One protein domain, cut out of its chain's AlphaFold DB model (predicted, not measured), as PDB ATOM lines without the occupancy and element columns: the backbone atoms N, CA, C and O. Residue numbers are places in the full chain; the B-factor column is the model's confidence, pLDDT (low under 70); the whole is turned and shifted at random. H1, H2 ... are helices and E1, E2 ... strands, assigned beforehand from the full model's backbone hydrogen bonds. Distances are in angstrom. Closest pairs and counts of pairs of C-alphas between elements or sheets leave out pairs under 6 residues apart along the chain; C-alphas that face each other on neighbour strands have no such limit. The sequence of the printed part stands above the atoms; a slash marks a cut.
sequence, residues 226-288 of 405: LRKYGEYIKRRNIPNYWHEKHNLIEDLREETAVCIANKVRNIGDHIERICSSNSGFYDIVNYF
ATOM      1  N   LEU A 226     162.609 223.900 202.974       79.75
ATOM      2  CA  LEU A 226     163.358 223.749 201.717       79.75
ATOM      3  C   LEU A 226     164.697 223.007 201.906       79.75
ATOM      4  O   LEU A 226     164.985 222.050 201.191       79.75
ATOM      5  N   ARG A 227     165.494 223.398 202.914       80.62
ATOM      6  CA  ARG A 227     166.768 222.724 203.233       80.62
ATOM      7  C   ARG A 227     166.538 221.308 203.753       80.62
ATOM      8  O   ARG A 227     167.214 220.380 203.321       80.62
ATOM      9  N   LYS A 228     165.557 221.131 204.644       83.06
ATOM     10  CA  LYS A 228     165.213 219.817 205.197       83.06
ATOM     11  C   LYS A 228     164.728 218.859 204.102       83.06
ATOM     12  O   LYS A 228     165.128 217.703 204.089       83.06
ATOM     13  N   TYR A 229     163.933 219.358 203.156       86.75
ATOM     14  CA  TYR A 229     163.489 218.615 201.981       86.75
ATOM     15  C   TYR A 229     164.668 218.224 201.085       86.75
ATOM     16  O   TYR A 229     164.810 217.050 200.761       86.75
ATOM     17  N   GLY A 230     165.564 219.165 200.764       86.12
ATOM     18  CA  GLY A 230     166.780 218.872 199.995       86.12
ATOM     19  C   GLY A 230     167.650 217.785 200.639       86.12
ATOM     20  O   GLY A 230     168.097 216.869 199.951       86.12
ATOM     21  N   GLU A 231     167.828 217.832 201.963       88.25
ATOM     22  CA  GLU A 231     168.557 216.806 202.719       88.25
ATOM     23  C   GLU A 231     167.867 215.438 202.689       88.25
ATOM     24  O   GLU A 231     168.538 214.424 202.490       88.25
ATOM     25  N   TYR A 232     166.542 215.381 202.848       91.69
ATOM     26  CA  TYR A 232     165.822 214.109 202.768       91.69
ATOM     27  C   TYR A 232     165.860 213.494 201.364       91.69
ATOM     28  O   TYR A 232     166.087 212.291 201.236       91.69
ATOM     29  N   ILE A 233     165.709 214.311 200.316       91.38
ATOM     30  CA  ILE A 233     165.833 213.854 198.925       91.38
ATOM     31  C   ILE A 233     167.250 213.331 198.665       91.38
ATOM     32  O   ILE A 233     167.408 212.247 198.110       91.38
ATOM     33  N   LYS A 234     168.285 214.049 199.127       90.62
ATOM     34  CA  LYS A 234     169.689 213.623 199.007       90.62
ATOM     35  C   LYS A 234     169.948 212.279 199.693       90.62
ATOM     36  O   LYS A 234     170.694 211.461 199.172       90.62
ATOM     37  N   ARG A 235     169.328 212.049 200.853       93.25
ATOM     38  CA  ARG A 235     169.401 210.778 201.595       93.25
ATOM     39  C   ARG A 235     168.492 209.690 201.021       93.25
ATOM     40  O   ARG A 235     168.486 208.589 201.558       93.25
ATOM     41  N   ARG A 236     167.705 210.007 199.983       93.44
ATOM     42  CA  ARG A 236     166.664 209.149 199.398       93.44
ATOM     43  C   ARG A 236     165.718 208.570 200.446       93.44
ATOM     44  O   ARG A 236     165.247 207.448 200.313       93.44
ATOM     45  N   ASN A 237     165.454 209.336 201.501       93.62
ATOM     46  CA  ASN A 237     164.600 208.904 202.590       93.62
ATOM     47  C   ASN A 237     163.770 210.079 203.096       93.62
ATOM     48  O   ASN A 237     164.271 210.909 203.853       93.62
ATOM     49  N   ILE A 238     162.504 210.133 202.685       91.44
ATOM     50  CA  ILE A 238     161.495 210.973 203.327       91.44
ATOM     51  C   ILE A 238     160.620 210.025 204.146       91.44
ATOM     52  O   ILE A 238     159.725 209.401 203.577       91.44
ATOM     53  N   PRO A 239     160.859 209.885 205.460       85.62
ATOM     54  CA  PRO A 239     160.039 209.008 206.276       85.62
ATOM     55  C   PRO A 239     158.596 209.514 206.282       85.62
ATOM     56  O   PRO A 239     158.340 210.712 206.446       85.62
ATOM     57  N   ASN A 240     157.649 208.595 206.119       82.50
ATOM     58  CA  ASN A 240     156.237 208.870 206.275       82.50
ATOM     59  C   ASN A 240     156.001 209.369 207.700       82.50
ATOM     60  O   ASN A 240     156.492 208.807 208.681       82.50
ATOM     61  N   TYR A 241     155.238 210.450 207.794       71.06
ATOM     62  CA  TYR A 241     155.005 211.147 209.045       71.06
ATOM     63  C   TYR A 241     154.340 210.268 210.121       71.06
ATOM     64  O   TYR A 241     154.684 210.355 211.301       71.06
ATOM     65  N   TRP A 242     153.412 209.407 209.699       64.88
ATOM     66  CA  TRP A 242     152.615 208.518 210.547       64.88
ATOM     67  C   TRP A 242     153.231 207.128 210.709       64.88
ATOM     68  O   TRP A 242     152.765 206.346 211.529       64.88
ATOM     69  N   HIS A 243     154.246 206.799 209.909       72.81
ATOM     70  CA  HIS A 243     154.899 205.500 209.942       72.81
ATOM     71  C   HIS A 243     156.347 205.619 209.456       72.81
ATOM     72  O   HIS A 243     156.655 205.379 208.292       72.81
ATOM     73  N   GLU A 244     157.262 205.964 210.362       80.62
ATOM     74  CA  GLU A 244     158.650 206.345 210.044       80.62
ATOM     75  C   GLU A 244     159.458 205.313 209.240       80.62
ATOM     76  O   GLU A 244     160.433 205.672 208.585       80.62
ATOM     77  N   LYS A 245     159.055 204.037 209.280       80.75
ATOM     78  CA  LYS A 245     159.694 202.957 208.514       80.75
ATOM     79  C   LYS A 245     159.329 202.968 207.030       80.75
ATOM     80  O   LYS A 245     159.959 202.258 206.259       80.75
ATOM     81  N   HIS A 246     158.294 203.707 206.641       81.81
ATOM     82  CA  HIS A 246     157.854 203.787 205.256       81.81
ATOM     83  C   HIS A 246     158.441 205.037 204.605       81.81
ATOM     84  O   HIS A 246     158.284 206.137 205.129       81.81
ATOM     85  N   ASN A 247     159.134 204.877 203.483       90.38
ATOM     86  CA  ASN A 247     159.818 205.964 202.797       90.38
ATOM     87  C   ASN A 247     158.969 206.462 201.620       90.38
ATOM     88  O   ASN A 247     158.782 205.745 200.646       90.38
ATOM     89  N   LEU A 248     158.517 207.717 201.675       90.81
ATOM     90  CA  LEU A 248     157.634 208.330 200.670       90.81
ATOM     91  C   LEU A 248     158.259 208.464 199.272       90.81
ATOM     92  O   LEU A 248     157.565 208.822 198.325       90.81
ATOM     93  N   ILE A 249     159.569 208.252 199.146       92.62
ATOM     94  CA  ILE A 249     160.308 208.355 197.884       92.62
ATOM     95  C   ILE A 249     161.109 207.087 197.583       92.62
ATOM     96  O   ILE A 249     162.123 207.159 196.891       92.62
ATOM     97  N   GLU A 250     160.687 205.933 198.109       92.56
ATOM     98  CA  GLU A 250     161.372 204.658 197.861       92.56
ATOM     99  C   GLU A 250     161.469 204.319 196.366       92.56
ATOM    100  O   GLU A 250     162.530 203.901 195.901       92.56
ATOM    101  N   ASP A 251     160.426 204.646 195.599       93.38
ATOM    102  CA  ASP A 251     160.361 204.422 194.150       93.38
ATOM    103  C   ASP A 251     161.077 205.502 193.316       93.38
ATOM    104  O   ASP A 251     161.150 205.424 192.085       93.38
ATOM    105  N   LEU A 252     161.622 206.546 193.952       93.50
ATOM    106  CA  LEU A 252     162.302 207.622 193.237       93.50
ATOM    107  C   LEU A 252     163.688 207.156 192.772       93.50
ATOM    108  O   LEU A 252     164.571 206.863 193.588       93.50
ATOM    109  N   ARG A 253     163.897 207.155 191.448       94.69
ATOM    110  CA  ARG A 253     165.202 206.865 190.826       94.69
ATOM    111  C   ARG A 253     166.300 207.762 191.391       94.69
ATOM    112  O   ARG A 253     166.082 208.952 191.633       94.69
ATOM    113  N   GLU A 254     167.484 207.191 191.563       94.31
ATOM    114  CA  GLU A 254     168.619 207.862 192.194       94.31
ATOM    115  C   GLU A 254     169.052 209.113 191.434       94.31
ATOM    116  O   GLU A 254     169.215 210.175 192.034       94.31
ATOM    117  N   GLU A 255     169.142 209.032 190.108       94.44
ATOM    118  CA  GLU A 255     169.548 210.156 189.268       94.44
ATOM    119  C   GLU A 255     168.543 211.307 189.393       94.44
ATOM    120  O   GLU A 255     168.925 212.472 189.542       94.44
ATOM    121  N   THR A 256     167.245 210.978 189.410       94.00
ATOM    122  CA  THR A 256     166.172 211.953 189.629       94.00
ATOM    123  C   THR A 256     166.298 212.599 191.010       94.00
ATOM    124  O   THR A 256     166.216 213.824 191.116       94.00
ATOM    125  N   ALA A 257     166.534 211.809 192.062       92.12
ATOM    126  CA  ALA A 257     166.704 212.318 193.421       92.12
ATOM    127  C   ALA A 257     167.903 213.278 193.520       92.12
ATOM    128  O   ALA A 257     167.769 214.377 194.058       92.12
ATOM    129  N   VAL A 258     169.047 212.929 192.925       91.00
ATOM    130  CA  VAL A 258     170.238 213.794 192.877       91.00
ATOM    131  C   VAL A 258     169.945 215.104 192.142       91.00
ATOM    132  O   VAL A 258     170.302 216.179 192.631       91.00
ATOM    133  N   CYS A 259     169.249 215.046 191.003       92.06
ATOM    134  CA  CYS A 259     168.864 216.242 190.250       92.06
ATOM    135  C   CYS A 259     167.955 217.163 191.073       92.06
ATOM    136  O   CYS A 259     168.198 218.371 191.137       92.06
ATOM    137  N   ILE A 260     166.945 216.600 191.747       91.25
ATOM    138  CA  ILE A 260     166.034 217.355 192.615       91.25
ATOM    139  C   ILE A 260     166.806 217.967 193.790       91.25
ATOM    140  O   ILE A 260     166.697 219.171 194.014       91.25
ATOM    141  N   ALA A 261     167.627 217.187 194.500       90.94
ATOM    142  CA  ALA A 261     168.411 217.673 195.637       90.94
ATOM    143  C   ALA A 261     169.339 218.829 195.239       90.94
ATOM    144  O   ALA A 261     169.368 219.862 195.911       90.94
ATOM    145  N   ASN A 262     170.050 218.691 194.115       90.81
ATOM    146  CA  ASN A 262     170.927 219.737 193.595       90.81
ATOM    147  C   ASN A 262     170.146 221.002 193.232       90.81
ATOM    148  O   ASN A 262     170.564 222.101 193.596       90.81
ATOM    149  N   LYS A 263     168.997 220.857 192.564       92.06
ATOM    150  CA  LYS A 263     168.141 221.990 192.199       92.06
ATOM    151  C   LYS A 263     167.607 222.716 193.436       92.06
ATOM    152  O   LYS A 263     167.740 223.933 193.522       92.06
ATOM    153  N   VAL A 264     167.063 221.981 194.407       89.44
ATOM    154  CA  VAL A 264     166.531 222.533 195.665       89.44
ATOM    155  C   VAL A 264     167.623 223.259 196.453       89.44
ATOM    156  O   VAL A 264     167.399 224.376 196.919       89.44
ATOM    157  N   ARG A 265     168.822 222.669 196.549       88.69
ATOM    158  CA  ARG A 265     169.984 223.307 197.181       88.69
ATOM    159  C   ARG A 265     170.347 224.618 196.486       88.69
ATOM    160  O   ARG A 265     170.449 225.638 197.154       88.69
ATOM    161  N   ASN A 266     170.483 224.605 195.160       90.00
ATOM    162  CA  ASN A 266     170.869 225.791 194.393       90.00
ATOM    163  C   ASN A 266     169.851 226.935 194.549       90.00
ATOM    164  O   ASN A 266     170.249 228.092 194.661       90.00
ATOM    165  N   ILE A 267     168.552 226.614 194.592       89.50
ATOM    166  CA  ILE A 267     167.487 227.591 194.871       89.50
ATOM    167  C   ILE A 267     167.645 228.157 196.286       89.50
ATOM    168  O   ILE A 267     167.661 229.373 196.458       89.50
ATOM    169  N   GLY A 268     167.807 227.290 197.291       87.38
ATOM    170  CA  GLY A 268     167.998 227.712 198.680       87.38
ATOM    171  C   GLY A 268     169.211 228.626 198.857       87.38
ATOM    172  O   GLY A 268     169.099 229.687 199.467       87.38
ATOM    173  N   ASP A 269     170.347 228.266 198.262       88.69
ATOM    174  CA  ASP A 269     171.579 229.055 198.337       88.69
ATOM    175  C   ASP A 269     171.465 230.383 197.566       88.69
ATOM    176  O   ASP A 269     172.058 231.388 197.963       88.69
ATOM    177  N   HIS A 270     170.682 230.440 196.483       89.25
ATOM    178  CA  HIS A 270     170.399 231.707 195.807       89.25
ATOM    179  C   HIS A 270     169.512 232.632 196.650       89.25
ATOM    180  O   HIS A 270     169.866 233.797 196.824       89.25
ATOM    181  N   ILE A 271     168.425 232.113 197.234       85.69
ATOM    182  CA  ILE A 271     167.547 232.877 198.137       85.69
ATOM    183  C   ILE A 271     168.352 233.444 199.313       85.69
ATOM    184  O   ILE A 271     168.199 234.605 199.679       85.69
ATOM    185  N   GLU A 272     169.264 232.657 199.874       85.38
ATOM    186  CA  GLU A 272     170.106 233.089 200.991       85.38
ATOM    187  C   GLU A 272     171.082 234.195 200.604       85.38
ATOM    188  O   GLU A 272     171.277 235.132 201.383       85.38
ATOM    189  N   ARG A 273     171.659 234.129 199.396       88.06
ATOM    190  CA  ARG A 273     172.494 235.211 198.856       88.06
ATOM    191  C   ARG A 273     171.691 236.496 198.691       88.06
ATOM    192  O   ARG A 273     172.122 237.515 199.217       88.06
ATOM    193  N   ILE A 274     170.507 236.424 198.084       84.62
ATOM    194  CA  ILE A 274     169.577 237.555 197.914       84.62
ATOM    195  C   ILE A 274     169.225 238.196 199.262       84.62
ATOM    196  O   ILE A 274     169.331 239.411 199.442       84.62
ATOM    197  N   CYS A 275     168.827 237.381 200.241       81.94
ATOM    198  CA  CYS A 275     168.464 237.874 201.566       81.94
ATOM    199  C   CYS A 275     169.657 238.478 202.321       81.94
ATOM    200  O   CYS A 275     169.454 239.315 203.195       81.94
ATOM    201  N   SER A 276     170.887 238.058 202.009       84.25
ATOM    202  CA  SER A 276     172.104 238.584 202.643       84.25
ATOM    203  C   SER A 276     172.627 239.847 201.948       84.25
ATOM    204  O   SER A 276     173.142 240.733 202.621       84.25
ATOM    205  N   SER A 277     172.481 239.957 200.623       83.62
ATOM    206  CA  SER A 277     172.901 241.131 199.844       83.62
ATOM    207  C   SER A 277     171.867 242.257 199.832       83.62
ATOM    208  O   SER A 277     172.187 243.367 199.411       83.62
ATOM    209  N   ASN A 278     170.634 241.985 200.278       78.31
ATOM    210  CA  ASN A 278     169.513 242.928 200.253       78.31
ATOM    211  C   ASN A 278     169.191 243.448 198.832       78.31
ATOM    212  O   ASN A 278     168.631 244.532 198.661       78.31
ATOM    213  N   SER A 279     169.559 242.678 197.805       80.38
ATOM    214  CA  SER A 279     169.444 243.014 196.383       80.38
ATOM    215  C   SER A 279     168.930 241.811 195.589       80.38
ATOM    216  O   SER A 279     168.999 240.679 196.061       80.38
ATOM    217  N   GLY A 280     168.363 242.043 194.399       81.19
ATOM    218  CA  GLY A 280     167.923 240.951 193.515       81.19
ATOM    219  C   GLY A 280     166.725 240.143 194.030       81.19
ATOM    220  O   GLY A 280     166.450 239.059 193.541       81.19
ATOM    221  N   PHE A 281     165.958 240.644 195.006       82.31
ATOM    222  CA  PHE A 281     164.843 239.879 195.589       82.31
ATOM    223  C   PHE A 281     163.690 239.576 194.622       82.31
ATOM    224  O   PHE A 281     162.884 238.690 194.899       82.31
ATOM    225  N   TYR A 282     163.634 240.253 193.474       86.50
ATOM    226  CA  TYR A 282     162.720 239.916 192.381       86.50
ATOM    227  C   TYR A 282     163.201 238.729 191.533       86.50
ATOM    228  O   TYR A 282     162.380 238.105 190.869       86.50
ATOM    229  N   ASP A 283     164.480 238.345 191.599       86.62
ATOM    230  CA  ASP A 283     165.018 237.211 190.831       86.62
ATOM    231  C   ASP A 283     164.391 235.882 191.268       86.62
ATOM    232  O   ASP A 283     164.338 234.928 190.492       86.62
ATOM    233  N   ILE A 284     163.848 235.846 192.492       86.19
ATOM    234  CA  ILE A 284     163.087 234.719 193.036       86.19
ATOM    235  C   ILE A 284     161.876 234.393 192.155       86.19
ATOM    236  O   ILE A 284     161.535 233.221 192.023       86.19
ATOM    237  N   VAL A 285     161.264 235.393 191.512       86.88
ATOM    238  CA  VAL A 285     160.077 235.217 190.661       86.88
ATOM    239  C   VAL A 285     160.340 234.216 189.534       86.88
ATOM    240  O   VAL A 285     159.483 233.384 189.248       86.88
ATOM    241  N   ASN A 286     161.556 234.196 188.982       87.56
ATOM    242  CA  ASN A 286     161.937 233.301 187.885       87.56
ATOM    243  C   ASN A 286     161.964 231.811 188.274       87.56
ATOM    244  O   ASN A 286     162.064 230.948 187.403       87.56
ATOM    245  N   TYR A 287     161.900 231.483 189.569       85.88
ATOM    246  CA  TYR A 287     161.749 230.098 190.023       85.88
ATOM    247  C   TYR A 287     160.303 229.608 190.010       85.88
ATOM    248  O   TYR A 287     160.088 228.395 190.006       85.88
ATOM    249  N   PHE A 288     159.340 230.528 190.024       81.75
ATOM    250  CA  PHE A 288     157.916 230.225 190.169       81.75
ATOM    251  C   PHE A 288     157.116 230.554 188.910       81.75
ATOM    252  O   PHE A 288     156.144 229.861 188.628       81.75
TER     253      PHE A 288
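Overview. This is residues 226 to 288 of the 405 residues of the protein "Mab-21 domain-containing protein" of Tribolium castaneum (UniProt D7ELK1). One long helix, H2, makes the backbone of an elongated, loose shape, and a shorter helix, H1, packs along residues 257 to 268 of it, running the opposite way. Between the two, the chain makes a loop beyond one end of the helix pair, with the short strand E1 in it; past the other end of H2 it folds back to a small helix, H3, which stays close to H2 without clearly touching it. You are looking at 63 residues with three named helices and one named strand, in the order H1, E1, H2, H3, and the class is mostly helix. The radius of gyration of the C-alphas is 14.4 A, and the three spans are 43 by 25 by 17 A.

Arrangement. Begin at residues 226 to 234, which are H1, and set them beside residues 254 to 277, which are H2. The two touch, and their closest C-alphas, those of Gly 230 and Ala 261, are 4.8 A apart. They run opposite ways at a shallow tilt of 24 degrees, and H2 touches H1 with residues 257 to 268 alone. Look next at residues 243 to 247, the strand E1: it pairs with no named strand, and it is apart from both H1 and H2. Then go to residues 283 to 287, which are H3. It is close to H2 but not clearly touching; their closest C-alphas, those of Ile 271 and Ile 284, are 7.0 A apart. H3 is apart from H1 and from E1. In the backbones of H1 and H2 every O i to N i+4 pair is within hydrogen-bond range; in H3 it is 0 of 1, while 2 of 2 O i to N i+3 pairs are within range.

Along the chain. Find C-alpha 226 at (163.358, 223.749, 201.717); from there H1 runs 12.2 A to C-alpha 234. E1 covers 8.7 A from His 243 to Asn 247. Find C-alpha 254 at (168.619, 207.862, 192.194), where H2 begins; its 24 residues run 34.4 A to C-alpha 277 at (172.901, 241.131, 199.844). H3 covers 7.9 A from Asp 283 to C-alpha 287 at (161.749, 230.098, 190.023).

Size, cuts and confidence. The two C-alphas farthest apart, those of Lys 245 in E1 and Ser 279 between H2 and H3, are 43.0 A apart, while those of Leu 226 and Phe 288, the first and last printed, are 14.3 A apart. The printed part has no cut. The link from H2 to H3 is tight, those from H1 to E1 and from E1 to H2 are short, and no link is long. The mean pLDDT of the printed part is 87.0, and residue 242 is the one printed residue under 70.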